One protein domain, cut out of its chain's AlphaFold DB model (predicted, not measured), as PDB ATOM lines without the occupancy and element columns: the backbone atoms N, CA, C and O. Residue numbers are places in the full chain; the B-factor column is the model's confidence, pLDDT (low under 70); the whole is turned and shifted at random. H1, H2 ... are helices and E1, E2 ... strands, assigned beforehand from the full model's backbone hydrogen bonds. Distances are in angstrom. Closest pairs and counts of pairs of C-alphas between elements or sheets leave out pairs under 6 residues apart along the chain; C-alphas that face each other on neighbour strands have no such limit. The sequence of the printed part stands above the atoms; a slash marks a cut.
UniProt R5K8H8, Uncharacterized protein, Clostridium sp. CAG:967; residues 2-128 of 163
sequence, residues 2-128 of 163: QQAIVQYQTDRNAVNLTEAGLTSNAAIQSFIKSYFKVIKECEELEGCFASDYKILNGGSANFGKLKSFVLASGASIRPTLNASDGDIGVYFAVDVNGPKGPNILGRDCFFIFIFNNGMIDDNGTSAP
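AT A GLANCE: This is residues 2 to 128 of the 163 residues of an uncharacterized protein of Clostridium sp. CAG:967 (UniProt R5K8H8). With little regular structure, this is one strongly twisted sheet, E1 to E5 in order, with H2 packed on it near E3 and E2, H1 off the sheet, and long loops. Five strands follow two helices in the 127 printed residues, 50 of them in named elements, class mixed. It is a meander, each strand the antiparallel neighbour of the one before. It is compact, radius of gyration of the C-alphas 14.4 A, spanning 42 by 31 by 21 A.

HOW THE PARTS SIT: H1, residues 2 to 11, and H2, residues 25 to 35, only just touch, with 3 pairs of C-alphas within 8 A, the closest Ala 4 and Tyr 35, 5.9 A. In both, every O i to N i+4 pair is within hydrogen-bond range. H2 is on the sheet of E1, 38 to 42, E2, 68 to 71, E3, 76 to 80, E4, 88 to 95, and E5, 109 to 115, at a height over the sheet of 7.2 A. Within hydrogen-bond range are N 39 and O 70, 2.8 A, in hairpin E1 and E2; N 69 and O 77, 2.9 A, in E2 and E3; N 78 and O 93, 2.9 A, in E3 and E4; N 92 and O 112, 2.8 A, in E4 and E5.

IN THESE COORDINATES: H1 begins at C-alpha 2, (-23.940, -13.136, 40.871); E5, 19.5 A long, ends at C-alpha 115, (-17.919, -19.633, 47.459). E4 measures 20.3 A, H2 15.4 A.

THE WHOLE: The C-alphas farthest apart, Asn 13 and Gly 58, are 45.1 A apart. The printed part has no cut. Links H1 to H2, E1 to E2 and E4 to E5 are long. Residues 83 to 86 have pLDDT under 70.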
ATOM      1  N   GLN A   2     -23.863 -13.724  39.515       92.06
ATOM      2  CA  GLN A   2     -23.940 -13.136  40.871       92.06
ATOM      3  C   GLN A   2     -25.369 -12.793  41.321       92.06
ATOM      4  O   GLN A   2     -25.781 -13.170  42.412       92.06
ATOM      5  N   GLN A   3     -26.152 -12.131  40.463       92.56
ATOM      6  CA  GLN A   3     -27.542 -11.786  40.776       92.56
ATOM      7  C   GLN A   3     -28.398 -13.020  41.107       92.56
ATOM      8  O   GLN A   3     -29.166 -12.985  42.061       92.56
ATOM      9  N   ALA A   4     -28.232 -14.118  40.362       94.25
ATOM     10  CA  ALA A   4     -28.970 -15.355  40.601       94.25
ATOM     11  C   ALA A   4     -28.600 -15.984  41.954       94.25
ATOM     12  O   ALA A   4     -29.480 -16.469  42.652       94.25
ATOM     13  N   ILE A   5     -27.324 -15.931  42.349       93.50
ATOM     14  CA  ILE A   5     -26.858 -16.427  43.653       93.50
ATOM     15  C   ILE A   5     -27.458 -15.621  44.809       93.50
ATOM     16  O   ILE A   5     -28.035 -16.203  45.727       93.50
ATOM     17  N   VAL A   6     -27.412 -14.289  44.723       94.25
ATOM     18  CA  VAL A   6     -28.010 -13.405  45.740       94.25
ATOM     19  C   VAL A   6     -29.516 -13.644  45.850       94.25
ATOM     20  O   VAL A   6     -30.053 -13.744  46.954       94.25
ATOM     21  N   GLN A   7     -30.200 -13.786  44.713       95.56
ATOM     22  CA  GLN A   7     -31.629 -14.080  44.694       95.56
ATOM     23  C   GLN A   7     -31.928 -15.460  45.298       95.56
ATOM     24  O   GLN A   7     -32.824 -15.577  46.124       95.56
ATOM     25  N   TYR A   8     -31.136 -16.486  44.973       95.62
ATOM     26  CA  TYR A   8     -31.286 -17.839  45.513       95.62
ATOM     27  C   TYR A   8     -31.176 -17.899  47.040       95.62
ATOM     28  O   TYR A   8     -31.964 -18.605  47.678       95.62
ATOM     29  N   GLN A   9     -30.220 -17.160  47.615       94.19
ATOM     30  CA  GLN A   9     -30.062 -17.016  49.066       94.19
ATOM     31  C   GLN A   9     -31.243 -16.263  49.685       94.19
ATOM     32  O   GLN A   9     -31.793 -16.702  50.694       94.19
ATOM     33  N   THR A  10     -31.671 -15.169  49.049       95.75
ATOM     34  CA  THR A  10     -32.785 -14.332  49.525       95.75
ATOM     35  C   THR A  10     -34.105 -15.102  49.539       95.75
ATOM     36  O   THR A  10     -34.794 -15.109  50.555       95.75
ATOM     37  N   ASP A  11     -34.424 -15.826  48.462       96.38
ATOM     38  CA  ASP A  11     -35.655 -16.623  48.336       96.38
ATOM     39  C   ASP A  11     -35.762 -17.727  49.403       96.38
ATOM     40  O   ASP A  11     -36.851 -18.220  49.692       96.38
ATOM     41  N   ARG A  12     -34.627 -18.127  49.987       96.12
ATOM     42  CA  ARG A  12     -34.533 -19.149  51.038       96.12
ATOM     43  C   ARG A  12     -34.257 -18.581  52.420       96.12
ATOM     44  O   ARG A  12     -34.163 -19.360  53.362       96.12
ATOM     45  N   ASN A  13     -34.147 -17.256  52.543       96.38
ATOM     46  CA  ASN A  13     -33.775 -16.577  53.779       96.38
ATOM     47  C   ASN A  13     -32.514 -17.193  54.426       96.38
ATOM     48  O   ASN A  13     -32.508 -17.503  55.614       96.38
ATOM     49  N   ALA A  14     -31.477 -17.414  53.616       95.38
ATOM     50  CA  ALA A  14     -30.255 -18.108  54.011       95.38
ATOM     51  C   ALA A  14     -29.034 -17.179  53.984       95.38
ATOM     52  O   ALA A  14     -28.903 -16.337  53.093       95.38
ATOM     53  N   VAL A  15     -28.097 -17.367  54.916       92.81
ATOM     54  CA  VAL A  15     -26.886 -16.535  55.028       92.81
ATOM     55  C   VAL A  15     -25.752 -16.989  54.103       92.81
ATOM     56  O   VAL A  15     -24.852 -16.211  53.801       92.81
ATOM     57  N   ASN A  16     -25.790 -18.237  53.629       91.38
ATOM     58  CA  ASN A  16     -24.785 -18.841  52.752       91.38
ATOM     59  C   ASN A  16     -25.421 -19.900  51.827       91.38
ATOM     60  O   ASN A  16     -26.596 -20.247  51.968       91.38
ATOM     61  N   LEU A  17     -24.658 -20.407  50.858       90.62
ATOM     62  CA  LEU A  17     -25.154 -21.356  49.854       90.62
ATOM     63  C   LEU A  17     -25.505 -22.732  50.422       90.62
ATOM     64  O   LEU A  17     -26.424 -23.386  49.920       90.62
ATOM     65  N   THR A  18     -24.800 -23.155  51.471       91.19
ATOM     66  CA  THR A  18     -25.060 -24.423  52.160       91.19
ATOM     67  C   THR A  18     -26.406 -24.380  52.875       91.19
ATOM     68  O   THR A  18     -27.221 -25.282  52.691       91.19
ATOM     69  N   GLU A  19     -26.685 -23.313  53.625       92.88
ATOM     70  CA  GLU A  19     -27.984 -23.075  54.267       92.88
ATOM     71  C   GLU A  19     -29.098 -22.904  53.227       92.88
ATOM     72  O   GLU A  19     -30.195 -23.432  53.390       92.88
ATOM     73  N   ALA A  20     -28.791 -22.272  52.093       93.44
ATOM     74  CA  ALA A  20     -29.696 -22.198  50.952       93.44
ATOM     75  C   ALA A  20     -29.882 -23.564  50.240       93.44
ATOM     76  O   ALA A  20     -30.610 -23.668  49.253       93.44
ATOM     77  N   GLY A  21     -29.231 -24.639  50.688       92.31
ATOM     78  CA  GLY A  21     -29.417 -25.993  50.167       92.31
ATOM     79  C   GLY A  21     -28.811 -26.244  48.783       92.31
ATOM     80  O   GLY A  21     -29.200 -27.208  48.122       92.31
ATOM     81  N   LEU A  22     -27.869 -25.415  48.317       91.88
ATOM     82  CA  LEU A  22     -27.158 -25.619  47.046       91.88
ATOM     83  C   LEU A  22     -26.037 -26.669  47.191       91.88
ATOM     84  O   LEU A  22     -24.876 -26.403  46.909       91.88
ATOM     85  N   THR A  23     -26.380 -27.867  47.669       91.00
ATOM     86  CA  THR A  23     -25.416 -28.880  48.151       91.00
ATOM     87  C   THR A  23     -25.443 -30.194  47.366       91.00
ATOM     88  O   THR A  23     -24.711 -31.128  47.677       91.00
ATOM     89  N   SER A  24     -26.292 -30.301  46.340       92.44
ATOM     90  CA  SER A  24     -26.433 -31.505  45.509       92.44
ATOM     91  C   SER A  24     -26.540 -31.156  44.021       92.44
ATOM     92  O   SER A  24     -26.956 -30.056  43.654       92.44
ATOM     93  N   ASN A  25     -26.176 -32.100  43.146       92.19
ATOM     94  CA  ASN A  25     -26.291 -31.898  41.699       92.19
ATOM     95  C   ASN A  25     -27.747 -31.592  41.323       92.19
ATOM     96  O   ASN A  25     -27.999 -30.722  40.497       92.19
ATOM     97  N   ALA A  26     -28.711 -32.242  41.981       94.62
ATOM     98  CA  ALA A  26     -30.134 -31.964  41.806       94.62
ATOM     99  C   ALA A  26     -30.513 -30.533  42.233       94.62
ATOM    100  O   ALA A  26     -31.268 -29.863  41.525       94.62
ATOM    101  N   ALA A  27     -29.961 -30.039  43.348       94.88
ATOM    102  CA  ALA A  27     -30.183 -28.668  43.802       94.88
ATOM    103  C   ALA A  27     -29.623 -27.642  42.808       94.88
ATOM    104  O   ALA A  27     -30.326 -26.699  42.453       94.88
ATOM    105  N   ILE A  28     -28.411 -27.854  42.284       94.75
ATOM    106  CA  ILE A  28     -27.819 -26.950  41.287       94.75
ATOM    107  C   ILE A  28     -28.574 -26.985  39.966       94.75
ATOM    108  O   ILE A  28     -28.815 -25.939  39.373       94.75
ATOM    109  N   GLN A  29     -28.994 -28.161  39.503       95.19
ATOM    110  CA  GLN A  29     -29.821 -28.252  38.300       95.19
ATOM    111  C   GLN A  29     -31.156 -27.519  38.486       95.19
ATOM    112  O   GLN A  29     -31.589 -26.805  37.586       95.19
ATOM    113  N   SER A  30     -31.775 -27.639  39.664       96.44
ATOM    114  CA  SER A  30     -32.999 -26.903  39.998       96.44
ATOM    115  C   SER A  30     -32.752 -25.394  40.045       96.44
ATOM    116  O   SER A  30     -33.518 -24.632  39.467       96.44
ATOM    117  N   PHE A  31     -31.647 -24.954  40.653       96.12
ATOM    118  CA  PHE A  31     -31.205 -23.560  40.619       96.12
ATOM    119  C   PHE A  31     -31.044 -23.053  39.179       96.12
ATOM    120  O   PHE A  31     -31.631 -22.041  38.809       96.12
ATOM    121  N   ILE A  32     -30.321 -23.773  38.322       97.00
ATOM    122  CA  ILE A  32     -30.114 -23.347  36.932       97.00
ATOM    123  C   ILE A  32     -31.456 -23.166  36.211       97.00
ATOM    124  O   ILE A  32     -31.670 -22.142  35.567       97.00
ATOM    125  N   LYS A  33     -32.377 -24.123  36.358       96.88
ATOM    126  CA  LYS A  33     -33.686 -24.088  35.689       96.88
ATOM    127  C   LYS A  33     -34.623 -23.006  36.232       96.88
ATOM    128  O   LYS A  33     -35.458 -22.515  35.477       96.88
ATOM    129  N   SER A  34     -34.491 -22.628  37.502       97.06
ATOM    130  CA  SER A  34     -35.337 -21.600  38.121       97.06
ATOM    131  C   SER A  34     -34.850 -20.173  37.860       97.06
ATOM    132  O   SER A  34     -35.672 -19.273  37.716       97.06
ATOM    133  N   TYR A  35     -33.532 -19.954  37.802       96.69
ATOM    134  CA  TYR A  35     -32.950 -18.604  37.740       96.69
ATOM    135  C   TYR A  35     -32.353 -18.250  36.374       96.69
ATOM    136  O   TYR A  35     -31.986 -17.098  36.143       96.69
ATOM    137  N   PHE A  36     -32.273 -19.207  35.447       97.12
ATOM    138  CA  PHE A  36     -31.812 -18.965  34.086       97.12
ATOM    139  C   PHE A  36     -32.795 -19.526  33.064       97.12
ATOM    140  O   PHE A  36     -33.387 -20.591  33.233       97.12
ATOM    141  N   LYS A  37     -32.926 -18.827  31.934       97.44
ATOM    142  CA  LYS A  37     -33.694 -19.324  30.794       97.44
ATOM    143  C   LYS A  37     -32.856 -20.338  30.017       97.44
ATOM    144  O   LYS A  37     -32.073 -19.956  29.148       97.44
ATOM    145  N   VAL A  38     -33.024 -21.615  30.338       97.94
ATOM    146  CA  VAL A  38     -32.396 -22.737  29.628       97.94
ATOM    147  C   VAL A  38     -33.145 -23.009  28.322       97.94
ATOM    148  O   VAL A  38     -34.369 -23.114  28.319       97.94
ATOM    149  N   ILE A  39     -32.413 -23.128  27.214       97.44
ATOM    150  CA  ILE A  39     -32.966 -23.483  25.894       97.44
ATOM    151  C   ILE A  39     -32.509 -24.858  25.401       97.44
ATOM    152  O   ILE A  39     -33.076 -25.379  24.443       97.44
ATOM    153  N   LYS A  40     -31.493 -25.448  26.039       97.31
ATOM    154  CA  LYS A  40     -31.017 -26.800  25.745       97.31
ATOM    155  C   LYS A  40     -30.368 -27.424  26.975       97.31
ATOM    156  O   LYS A  40     -29.668 -26.736  27.714       97.31
ATOM    157  N   GLU A  41     -30.566 -28.725  27.141       97.62
ATOM    158  CA  GLU A  41     -29.864 -29.565  28.112       97.62
ATOM    159  C   GLU A  41     -29.065 -30.628  27.355       97.62
ATOM    160  O   GLU A  41     -29.535 -31.154  26.343       97.62
ATOM    161  N   CYS A  42     -27.871 -30.942  27.846       96.62
ATOM    162  CA  CYS A  42     -27.032 -32.022  27.342       96.62
ATOM    163  C   CYS A  42     -26.617 -32.905  28.521       96.62
ATOM    164  O   CYS A  42     -26.261 -32.386  29.579       96.62
ATOM    165  N   GLU A  43     -26.665 -34.229  28.359       94.31
ATOM    166  CA  GLU A  43     -26.255 -35.166  29.420       94.31
ATOM    167  C   GLU A  43     -24.739 -35.114  29.682       94.31
ATOM    168  O   GLU A  43     -24.300 -35.238  30.822       94.31
ATOM    169  N   GLU A  44     -23.959 -34.813  28.643       92.25
ATOM    170  CA  GLU A  44     -22.543 -34.452  28.724       92.25
ATOM    171  C   GLU A  44     -22.291 -33.134  27.960       92.25
ATOM    172  O   GLU A  44     -23.130 -32.235  27.957       92.25
ATOM    173  N   LEU A  45     -21.134 -32.995  27.306       91.31
ATOM    174  CA  LEU A  45     -20.750 -31.786  26.574       91.31
ATOM    175  C   LEU A  45     -21.389 -31.691  25.185       91.31
ATOM    176  O   LEU A  45     -21.569 -30.584  24.681       91.31
ATOM    177  N   GLU A  46     -21.721 -32.822  24.554       92.38
ATOM    178  CA  GLU A  46     -22.089 -32.865  23.136       92.38
ATOM    179  C   GLU A  46     -23.286 -31.958  22.816       92.38
ATOM    180  O   GLU A  46     -24.387 -32.096  23.349       92.38
ATOM    181  N   GLY A  47     -23.052 -30.992  21.926       90.50
ATOM    182  CA  GLY A  47     -24.056 -30.027  21.497       90.50
ATOM    183  C   GLY A  47     -24.319 -28.878  22.478       90.50
ATOM    184  O   GLY A  47     -25.125 -28.012  22.133       90.50
ATOM    185  N   CYS A  48     -23.669 -28.852  23.643       95.75
ATOM    186  CA  CYS A  48     -23.645 -27.711  24.561       95.75
ATOM    187  C   CYS A  48     -22.271 -27.030  24.550       95.75
ATOM    188  O   CYS A  48     -22.200 -25.813  24.480       95.75
ATOM    189  N   PHE A  49     -21.182 -27.787  24.552       96.12
ATOM    190  CA  PHE A  49     -19.809 -27.288  24.493       96.12
ATOM    191  C   PHE A  49     -19.101 -27.864  23.263       96.12
ATOM    192  O   PHE A  49     -19.558 -28.845  22.668       96.12
ATOM    193  N   ALA A  50     -17.983 -27.255  22.875       94.00
ATOM    194  CA  ALA A  50     -17.069 -27.855  21.915       94.00
ATOM    195  C   ALA A  50     -16.445 -29.154  22.451       94.00
ATOM    196  O   ALA A  50     -16.399 -29.385  23.662       94.00
ATOM    197  N   SER A  51     -15.958 -30.001  21.541       90.19
ATOM    198  CA  SER A  51     -15.270 -31.249  21.889       90.19
ATOM    199  C   SER A  51     -13.897 -31.010  22.511       90.19
ATOM    200  O   SER A  51     -13.473 -31.781  23.367       90.19
ATOM    201  N   ASP A  52     -13.233 -29.933  22.092       91.00
ATOM    202  CA  ASP A  52     -11.846 -29.631  22.412       91.00
ATOM    203  C   ASP A  52     -11.697 -28.135  22.674       91.00
ATOM    204  O   ASP A  52     -12.284 -27.316  21.959       91.00
ATOM    205  N   TYR A  53     -10.867 -27.790  23.660       93.69
ATOM    206  CA  TYR A  53     -10.442 -26.411  23.881       93.69
ATOM    207  C   TYR A  53      -8.932 -26.309  23.949       93.69
ATOM    208  O   TYR A  53      -8.226 -27.277  24.248       93.69
ATOM    209  N   LYS A  54      -8.456 -25.088  23.738       93.69
ATOM    210  CA  LYS A  54      -7.067 -24.704  23.963       93.69
ATOM    211  C   LYS A  54      -6.930 -23.877  25.237       93.69
ATOM    212  O   LYS A  54      -7.856 -23.170  25.620       93.69
ATOM    213  N   ILE A  55      -5.770 -23.943  25.872       92.25
ATOM    214  CA  ILE A  55      -5.323 -22.947  26.856       92.25
ATOM    215  C   ILE A  55      -4.602 -21.799  26.144       92.25
ATOM    216  O   ILE A  55      -4.250 -21.912  24.966       92.25
ATOM    217  N   LEU A  56      -4.380 -20.684  26.845       90.94
ATOM    218  CA  LEU A  56      -3.814 -19.463  26.258       90.94
ATOM    219  C   LEU A  56      -2.430 -19.666  25.631       90.94
ATOM    220  O   LEU A  56      -2.116 -19.028  24.629       90.94
ATOM    221  N   ASN A  57      -1.632 -20.590  26.167       86.81
ATOM    222  CA  ASN A  57      -0.310 -20.916  25.629       86.81
ATOM    223  C   ASN A  57      -0.341 -21.854  24.397       86.81
ATOM    224  O   ASN A  57       0.707 -22.232  23.877       86.81
ATOM    225  N   GLY A  58      -1.533 -22.235  23.920       87.94
ATOM    226  CA  GLY A  58      -1.733 -23.095  22.752       87.94
ATOM    227  C   GLY A  58      -1.813 -24.597  23.045       87.94
ATOM    228  O   GLY A  58      -2.091 -25.364  22.120       87.94
ATOM    229  N   GLY A  59      -1.611 -25.026  24.295       89.69
ATOM    230  CA  GLY A  59      -1.856 -26.403  24.729       89.69
ATOM    231  C   GLY A  59      -3.340 -26.788  24.701       89.69
ATOM    232  O   GLY A  59      -4.215 -25.938  24.541       89.69
ATOM    233  N   SER A  60      -3.637 -28.074  24.877       91.00
ATOM    234  CA  SER A  60      -5.017 -28.572  24.975       91.00
ATOM    235  C   SER A  60      -5.539 -28.496  26.410       91.00
ATOM    236  O   SER A  60      -4.808 -28.784  27.356       91.00
ATOM    237  N   ALA A  61      -6.826 -28.191  26.567       86.88
ATOM    238  CA  ALA A  61      -7.540 -28.259  27.837       86.88
ATOM    239  C   ALA A  61      -8.546 -29.410  27.858       86.88
ATOM    240  O   ALA A  61      -9.257 -29.658  26.887       86.88
ATOM    241  N   ASN A  62      -8.641 -30.065  29.016       77.50
ATOM    242  CA  ASN A  62      -9.640 -31.091  29.287       77.50
ATOM    243  C   ASN A  62     -10.705 -30.556  30.249       77.50
ATOM    244  O   ASN A  62     -10.398 -29.844  31.204       77.50
ATOM    245  N   PHE A  63     -11.955 -30.961  30.026       78.19
ATOM    246  CA  PHE A  63     -13.108 -30.586  30.845       78.19
ATOM    247  C   PHE A  63     -13.839 -31.847  31.275       78.19
ATOM    248  O   PHE A  63     -13.915 -32.823  30.527       78.19
ATOM    249  N   GLY A  64     -14.416 -31.819  32.476       83.12
ATOM    250  CA  GLY A  64     -15.292 -32.895  32.925       83.12
ATOM    251  C   GLY A  64     -16.511 -33.016  32.012       83.12
ATOM    252  O   GLY A  64     -17.208 -32.030  31.770       83.12
ATOM    253  N   LYS A  65     -16.796 -34.228  31.533       88.56
ATOM    254  CA  LYS A  65     -17.985 -34.534  30.731       88.56
ATOM    255  C   LYS A  65     -19.183 -34.751  31.649       88.56
ATOM    256  O   LYS A  65     -19.463 -35.866  32.062       88.56
ATOM    257  N   LEU A  66     -19.826 -33.654  32.039       92.31
ATOM    258  CA  LEU A  66     -20.986 -33.655  32.933       92.31
ATOM    259  C   LEU A  66     -22.165 -32.929  32.286       92.31
ATOM    260  O   LEU A  66     -21.999 -32.205  31.299       92.31
ATOM    261  N   LYS A  67     -23.334 -33.077  32.916       95.56
ATOM    262  CA  LYS A  67     -24.573 -32.415  32.514       95.56
ATOM    263  C   LYS A  67     -24.366 -30.918  32.306       95.56
ATOM    264  O   LYS A  67     -23.846 -30.219  33.177       95.56
ATOM    265  N   SER A  68     -24.789 -30.452  31.141       96.81
ATOM    266  CA  SER A  68     -24.531 -29.111  30.627       96.81
ATOM    267  C   SER A  68     -25.813 -28.461  30.117       96.81
ATOM    268  O   SER A  68     -26.795 -29.135  29.799       96.81
ATOM    269  N   PHE A  69     -25.803 -27.135  30.031       97.62
ATOM    270  CA  PHE A  69     -26.965 -26.331  29.670       97.62
ATOM    271  C   PHE A  69     -26.564 -25.241  28.682       97.62
ATOM    272  O   PHE A  69     -25.506 -24.638  28.840       97.62
ATOM    273  N   VAL A  70     -27.430 -24.938  27.715       97.81
ATOM    274  CA  VAL A  70     -27.328 -23.717  26.900       97.81
ATOM    275  C   VAL A  70     -28.398 -22.745  27.363       97.81
ATOM    276  O   VAL A  70     -29.582 -23.091  27.453       97.81
ATOM    277  N   LEU A  71     -27.978 -21.523  27.659       97.12
ATOM    278  CA  LEU A  71     -28.847 -20.432  28.066       97.12
ATOM    279  C   LEU A  71     -29.394 -19.690  26.846       97.12
ATOM    280  O   LEU A  71     -28.797 -19.687  25.773       97.12
ATOM    281  N   ALA A  72     -30.508 -18.981  27.017       96.12
ATOM    282  CA  ALA A  72     -31.081 -18.134  25.971       96.12
ATOM    283  C   ALA A  72     -30.142 -17.008  25.501       96.12
ATOM    284  O   ALA A  72     -30.349 -16.466  24.421       96.12
ATOM    285  N   SER A  73     -29.114 -16.668  26.288       93.62
ATOM    286  CA  SER A  73     -28.039 -15.754  25.881       93.62
ATOM    287  C   SER A  73     -27.089 -16.354  24.838       93.62
ATOM    288  O   SER A  73     -26.252 -15.634  24.309       93.62
ATOM    289  N   GLY A  74     -27.188 -17.656  24.561       93.38
ATOM    290  CA  GLY A  74     -26.242 -18.404  23.734       93.38
ATOM    291  C   GLY A  74     -25.057 -18.975  24.514       93.38
ATOM    292  O   GLY A  74     -24.359 -19.828  23.976       93.38
ATOM    293  N   ALA A  75     -24.867 -18.565  25.773       96.56
ATOM    294  CA  ALA A  75     -23.807 -19.087  26.624       96.56
ATOM    295  C   ALA A  75     -24.103 -20.524  27.072       96.56
ATOM    296  O   ALA A  75     -25.241 -20.861  27.416       96.56
ATOM    297  N   SER A  76     -23.058 -21.335  27.143       97.56
ATOM    298  CA  SER A  76     -23.099 -22.692  27.663       97.56
ATOM    299  C   SER A  76     -22.529 -22.739  29.069       97.56
ATOM    300  O   SER A  76     -21.493 -22.148  29.357       97.56
ATOM    301  N   ILE A  77     -23.211 -23.445  29.966       97.19
ATOM    302  CA  ILE A  77     -22.789 -23.601  31.356       97.19
ATOM    303  C   ILE A  77     -22.765 -25.073  31.755       97.19
ATOM    304  O   ILE A  77     -23.660 -25.846  31.410       97.19
ATOM    305  N   ARG A  78     -21.745 -25.455  32.521       95.75
ATOM    306  CA  ARG A  78     -21.600 -26.797  33.080       95.75
ATOM    307  C   ARG A  78     -21.261 -26.693  34.565       95.75
ATOM    308  O   ARG A  78     -20.113 -26.382  34.897       95.75
ATOM    309  N   PRO A  79     -22.232 -26.934  35.460       94.38
ATOM    310  CA  PRO A  79     -21.965 -26.960  36.885       94.38
ATOM    311  C   PRO A  79     -21.148 -28.191  37.261       94.38
ATOM    312  O   PRO A  79     -21.315 -29.276  36.702       94.38
ATOM    313  N   THR A  80     -20.301 -28.045  38.266       91.38
ATOM    314  CA  THR A  80     -19.735 -29.171  39.003       91.38
ATOM    315  C   THR A  80     -19.805 -28.846  40.474       91.38
ATOM    316  O   THR A  80     -19.222 -27.859  40.924       91.38
ATOM    317  N   LEU A  81     -20.496 -29.696  41.229       86.50
ATOM    318  CA  LEU A  81     -20.222 -29.767  42.652       86.50
ATOM    319  C   LEU A  81     -18.809 -30.258  42.823       86.50
ATOM    320  O   LEU A  81     -18.498 -31.386  42.439       86.50
ATOM    321  N   ASN A  82     -17.966 -29.421  43.395       71.44
ATOM    322  CA  ASN A  82     -16.692 -29.897  43.859       71.44
ATOM    323  C   ASN A  82     -16.314 -29.155  45.126       71.44
ATOM    324  O   ASN A  82     -16.313 -27.928  45.150       71.44
ATOM    325  N   ALA A  83     -16.002 -29.955  46.140       53.44
ATOM    326  CA  ALA A  83     -15.364 -29.554  47.376       53.44
ATOM    327  C   ALA A  83     -13.852 -29.457  47.118       53.44
ATOM    328  O   ALA A  83     -13.087 -30.332  47.519       53.44
ATOM    329  N   SER A  84     -13.430 -28.450  46.350       53.38
ATOM    330  CA  SER A  84     -12.028 -28.016  46.383       53.38
ATOM    331  C   SER A  84     -11.682 -27.558  47.809       53.38
ATOM    332  O   SER A  84     -12.591 -27.209  48.564       53.38
ATOM    333  N   ASP A  85     -10.399 -27.536  48.181       55.34
ATOM    334  CA  ASP A  85      -9.960 -27.040  49.493       55.34
ATOM    335  C   ASP A  85     -10.585 -25.672  49.827       55.34
ATOM    336  O   ASP A  85     -10.550 -24.743  49.020       55.34
ATOM    337  N   GLY A  86     -11.128 -25.542  51.039       66.62
ATOM    338  CA  GLY A  86     -11.728 -24.302  51.532       66.62
ATOM    339  C   GLY A  86     -13.244 -24.198  51.329       66.62
ATOM    340  O   GLY A  86     -13.962 -25.194  51.345       66.62
ATOM    341  N   ASP A  87     -13.740 -22.970  51.195       81.62
ATOM    342  CA  ASP A  87     -15.167 -22.618  51.260       81.62
ATOM    343  C   ASP A  87     -15.887 -22.665  49.895       81.62
ATOM    344  O   ASP A  87     -16.932 -22.036  49.720       81.62
ATOM    345  N   ILE A  88     -15.365 -23.375  48.891       77.19
ATOM    346  CA  ILE A  88     -16.013 -23.475  47.570       77.19
ATOM    347  C   ILE A  88     -17.244 -24.390  47.646       77.19
ATOM    348  O   ILE A  88     -17.151 -25.549  48.042       77.19
ATOM    349  N   GLY A  89     -18.404 -23.888  47.206       78.56
ATOM    350  CA  GLY A  89     -19.638 -24.680  47.132       78.56
ATOM    351  C   GLY A  89     -19.851 -25.351  45.771       78.56
ATOM    352  O   GLY A  89     -20.279 -26.501  45.685       78.56
ATOM    353  N   VAL A  90     -19.571 -24.629  44.685       90.50
ATOM    354  CA  VAL A  90     -19.779 -25.087  43.304       90.50
ATOM    355  C   VAL A  90     -18.884 -24.289  42.364       90.50
ATOM    356  O   VAL A  90     -18.613 -23.115  42.611       90.50
ATOM    357  N   TYR A  91     -18.473 -24.888  41.250       92.69
ATOM    358  CA  TYR A  91     -17.882 -24.133  40.151       92.69
ATOM    359  C   TYR A  91     -18.603 -24.414  38.834       92.69
ATOM    360  O   TYR A  91     -19.229 -25.461  38.638       92.69
ATOM    361  N   PHE A  92     -18.516 -23.461  37.915       94.56
ATOM    362  CA  PHE A  92     -19.106 -23.531  36.589       94.56
ATOM    363  C   PHE A  92     -18.016 -23.378  35.541       94.56
ATOM    364  O   PHE A  92     -17.252 -22.422  35.592       94.56
ATOM    365  N   ALA A  93     -17.984 -24.277  34.557       95.19
ATOM    366  CA  ALA A  93     -17.420 -23.906  33.265       95.19
ATOM    367  C   ALA A  93     -18.479 -23.084  32.521       95.19
ATOM    368  O   ALA A  93     -19.631 -23.518  32.423       95.19
ATOM    369  N   VAL A  94     -18.105 -21.902  32.050       96.38
ATOM    370  CA  VAL A  94     -18.970 -20.962  31.339       96.38
ATOM    371  C   VAL A  94     -18.304 -20.610  30.027       96.38
ATOM    372  O   VAL A  94     -17.267 -19.959  30.033       96.38
ATOM    373  N   ASP A  95     -18.918 -21.014  28.925       96.62
ATOM    374  CA  ASP A  95     -18.516 -20.619  27.582       96.62
ATOM    375  C   ASP A  95     -19.512 -19.601  27.027       96.62
ATOM    376  O   ASP A  95     -20.704 -19.885  26.917       96.62
ATOM    377  N   VAL A  96     -19.045 -18.400  26.692       95.38
ATOM    378  CA  VAL A  96     -19.910 -17.321  26.194       95.38
ATOM    379  C   VAL A  96     -20.335 -17.501  24.731       95.38
ATOM    380  O   VAL A  96     -21.337 -16.915  24.321       95.38
ATOM    381  N   ASN A  97     -19.620 -18.324  23.960       91.81
ATOM    382  CA  ASN A  97     -19.871 -18.621  22.546       91.81
ATOM    383  C   ASN A  97     -20.436 -20.037  22.314       91.81
ATOM    384  O   ASN A  97     -20.869 -20.364  21.199       91.81
ATOM    385  N   GLY A  98     -20.473 -20.863  23.359       91.06
ATOM    386  CA  GLY A  98     -20.891 -22.256  23.285       91.06
ATOM    387  C   GLY A  98     -19.948 -23.058  22.379       91.06
ATOM    388  O   GLY A  98     -18.758 -22.803  22.357       91.06
ATOM    389  N   PRO A  99     -20.427 -24.005  21.557       90.25
ATOM    390  CA  PRO A  99     -19.531 -24.827  20.734       90.25
ATOM    391  C   PRO A  99     -18.831 -24.059  19.597       90.25
ATOM    392  O   PRO A  99     -18.041 -24.644  18.848       90.25
ATOM    393  N   LYS A 100     -19.166 -22.779  19.395       91.06
ATOM    394  CA  LYS A 100     -18.594 -21.964  18.325       91.06
ATOM    395  C   LYS A 100     -17.189 -21.533  18.724       91.06
ATOM    396  O   LYS A 100     -17.009 -20.903  19.757       91.06
ATOM    397  N   GLY A 101     -16.233 -21.802  17.835       88.75
ATOM    398  CA  GLY A 101     -14.837 -21.423  18.026       88.75
ATOM    399  C   GLY A 101     -14.640 -19.935  18.364       88.75
ATOM    400  O   GLY A 101     -15.479 -19.100  18.015       88.75
ATOM    401  N   PRO A 102     -13.500 -19.590  18.985       93.06
ATOM    402  CA  PRO A 102     -12.261 -20.364  18.920       93.06
ATOM    403  C   PRO A 102     -12.068 -21.449  19.998       93.06
ATOM    404  O   PRO A 102     -11.153 -22.254  19.823       93.06
ATOM    405  N   ASN A 103     -12.927 -21.534  21.021       93.94
ATOM    406  CA  ASN A 103     -12.875 -22.535  22.103       93.94
ATOM    407  C   ASN A 103     -11.517 -22.518  22.844       93.94
ATOM    408  O   ASN A 103     -10.746 -23.479  22.836       93.94
ATOM    409  N   ILE A 104     -11.186 -21.379  23.440       94.25
ATOM    410  CA  ILE A 104      -9.975 -21.048  24.175       94.25
ATOM    411  C   ILE A 104     -10.346 -20.633  25.606       94.25
ATOM    412  O   ILE A 104     -11.054 -19.648  25.843       94.25
ATOM    413  N   LEU A 105      -9.770 -21.341  26.576       93.44
ATOM    414  CA  LEU A 105      -9.838 -20.963  27.981       93.44
ATOM    415  C   LEU A 105      -9.245 -19.580  28.218       93.44
ATOM    416  O   LEU A 105      -8.150 -19.278  27.757       93.44
ATOM    417  N   GLY A 106      -9.990 -18.751  28.940       92.62
ATOM    418  CA  GLY A 106      -9.670 -17.347  29.163       92.62
ATOM    419  C   GLY A 106     -10.228 -16.405  28.095       92.62
ATOM    420  O   GLY A 106     -10.406 -15.230  28.381       92.62
ATOM    421  N   ARG A 107     -10.602 -16.867  26.897       93.50
ATOM    422  CA  ARG A 107     -11.218 -15.974  25.894       93.50
ATOM    423  C   ARG A 107     -12.713 -16.189  25.746       93.50
ATOM    424  O   ARG A 107     -13.477 -15.228  25.788       93.50
ATOM    425  N   ASP A 108     -13.123 -17.434  25.562       94.38
ATOM    426  CA  ASP A 108     -14.531 -17.813  25.406       94.38
ATOM    427  C   ASP A 108     -15.029 -18.630  26.593       94.38
ATOM    428  O   ASP A 108     -16.138 -18.385  27.068       94.38
ATOM    429  N   CYS A 109     -14.196 -19.531  27.115       95.00
ATOM    430  CA  CYS A 109     -14.541 -20.396  28.230       95.00
ATOM    431  C   CYS A 109     -13.789 -20.023  29.516       95.00
ATOM    432  O   CYS A 109     -12.579 -19.798  29.524       95.00
ATOM    433  N   PHE A 110     -14.521 -19.977  30.627       95.19
ATOM    434  CA  PHE A 110     -14.036 -19.580  31.946       95.19
ATOM    435  C   PHE A 110     -14.498 -20.567  33.006       95.19
ATOM    436  O   PHE A 110     -15.657 -20.979  33.017       95.19
ATOM    437  N   PHE A 111     -13.613 -20.893  33.942       94.31
ATOM    438  CA  PHE A 111     -14.000 -21.564  35.175       94.31
ATOM    439  C   PHE A 111     -14.267 -20.515  36.252       94.31
ATOM    440  O   PHE A 111     -13.385 -19.739  36.602       94.31
ATOM    441  N   ILE A 112     -15.502 -20.490  36.743       94.50
ATOM    442  CA  ILE A 112     -15.998 -19.520  37.716       94.50
ATOM    443  C   ILE A 112     -16.368 -20.271  38.992       94.50
ATOM    444  O   ILE A 112     -17.182 -21.198  38.945       94.50
ATOM    445  N   PHE A 113     -15.800 -19.870  40.125       94.19
ATOM    446  CA  PHE A 113     -16.006 -20.514  41.418       94.19
ATOM    447  C   PHE A 113     -16.975 -19.696  42.256       94.19
ATOM    448  O   PHE A 113     -16.902 -18.470  42.298       94.19
ATOM    449  N   ILE A 114     -17.909 -20.385  42.905       93.62
ATOM    450  CA  ILE A 114     -18.887 -19.775  43.797       93.62
ATOM    451  C   ILE A 114     -18.628 -20.296  45.204       93.62
ATOM    452  O   ILE A 114     -18.757 -21.491  45.493       93.62
ATOM    453  N   PHE A 115     -18.253 -19.371  46.072       93.44
ATOM    454  CA  PHE A 115     -17.919 -19.633  47.459       93.44
ATOM    455  C   PHE A 115     -19.184 -19.702  48.300       93.44
ATOM    456  O   PHE A 115     -20.223 -19.136  47.953       93.44
ATOM    457  N   ASN A 116     -19.107 -20.398  49.429       91.38
ATOM    458  CA  ASN A 116     -20.239 -20.629  50.309       91.38
ATOM    459  C   ASN A 116     -20.847 -19.304  50.795       91.38
ATOM    460  O   ASN A 116     -22.064 -19.190  50.893       91.38
ATOM    461  N   ASN A 117     -20.025 -18.270  50.989       90.75
ATOM    462  CA  ASN A 117     -20.470 -16.910  51.314       90.75
ATOM    463  C   ASN A 117     -21.216 -16.179  50.169       90.75
ATOM    464  O   ASN A 117     -21.595 -15.023  50.334       90.75
ATOM    465  N   GLY A 118     -21.432 -16.824  49.018       90.56
ATOM    466  CA  GLY A 118     -22.158 -16.287  47.865       90.56
ATOM    467  C   GLY A 118     -21.314 -15.426  46.923       90.56
ATOM    468  O   GLY A 118     -21.842 -14.909  45.932       90.56
ATOM    469  N   MET A 119     -20.018 -15.258  47.205       93.62
ATOM    470  CA  MET A 119     -19.105 -14.535  46.323       93.62
ATOM    471  C   MET A 119     -18.653 -15.402  45.153       93.62
ATOM    472  O   MET A 119     -18.550 -16.625  45.255       93.62
ATOM    473  N   ILE A 120     -18.375 -14.733  44.041       94.25
ATOM    474  CA  ILE A 120     -17.862 -15.341  42.822       94.25
ATOM    475  C   ILE A 120     -16.420 -14.888  42.613       94.25
ATOM    476  O   ILE A 120     -16.151 -13.687  42.615       94.25
ATOM    477  N   ASP A 121     -15.516 -15.840  42.413       95.31
ATOM    478  CA  ASP A 121     -14.090 -15.585  42.205       95.31
ATOM    479  C   ASP A 121     -13.425 -16.746  41.431       95.31
ATOM    480  O   ASP A 121     -14.118 -17.609  40.880       95.31
ATOM    481  N   ASP A 122     -12.095 -16.756  41.343       94.62
ATOM    482  CA  ASP A 122     -11.317 -17.890  40.819       94.62
ATOM    483  C   ASP A 122     -11.060 -18.978  41.894       94.62
ATOM    484  O   ASP A 122     -11.587 -18.922  43.005       94.62
ATOM    485  N   ASN A 123     -10.267 -19.997  41.557       92.44
ATOM    486  CA  ASN A 123      -9.993 -21.194  42.352       92.44
ATOM    487  C   ASN A 123      -9.081 -20.931  43.570       92.44
ATOM    488  O   ASN A 123      -7.920 -21.341  43.583       92.44
ATOM    489  N   GLY A 124      -9.597 -20.237  44.586       90.69
ATOM    490  CA  GLY A 124      -8.949 -20.045  45.891       90.69
ATOM    491  C   GLY A 124      -9.644 -20.788  47.036       90.69
ATOM    492  O   GLY A 124     -10.654 -21.454  46.840       90.69
ATOM    493  N   THR A 125      -9.126 -20.653  48.259       90.06
ATOM    494  CA  THR A 125      -9.679 -21.324  49.457       90.06
ATOM    495  C   THR A 125     -10.788 -20.530  50.150       90.06
ATOM    496  O   THR A 125     -11.604 -21.095  50.874       90.06
ATOM    497  N   SER A 126     -10.848 -19.216  49.939       91.62
ATOM    498  CA  SER A 126     -11.915 -18.336  50.423       91.62
ATOM    499  C   SER A 126     -12.068 -17.147  49.478       91.62
ATOM    500  O   SER A 126     -11.168 -16.885  48.682       91.62
ATOM    501  N   ALA A 127     -13.191 -16.434  49.565       93.19
ATOM    502  CA  ALA A 127     -13.450 -15.243  48.762       93.19
ATOM    503  C   ALA A 127     -13.809 -14.024  49.630       93.19
ATOM    504  O   ALA A 127     -14.464 -14.195  50.665       93.19
ATOM    505  N   PRO A 128     -13.447 -12.802  49.194       95.75
ATOM    506  CA  PRO A 128     -12.810 -12.503  47.908       95.75
ATOM    507  C   PRO A 128     -11.310 -12.820  47.922       95.75
ATOM    508  O   PRO A 128     -10.650 -12.633  48.943       95.75
TER     509      PRO A 128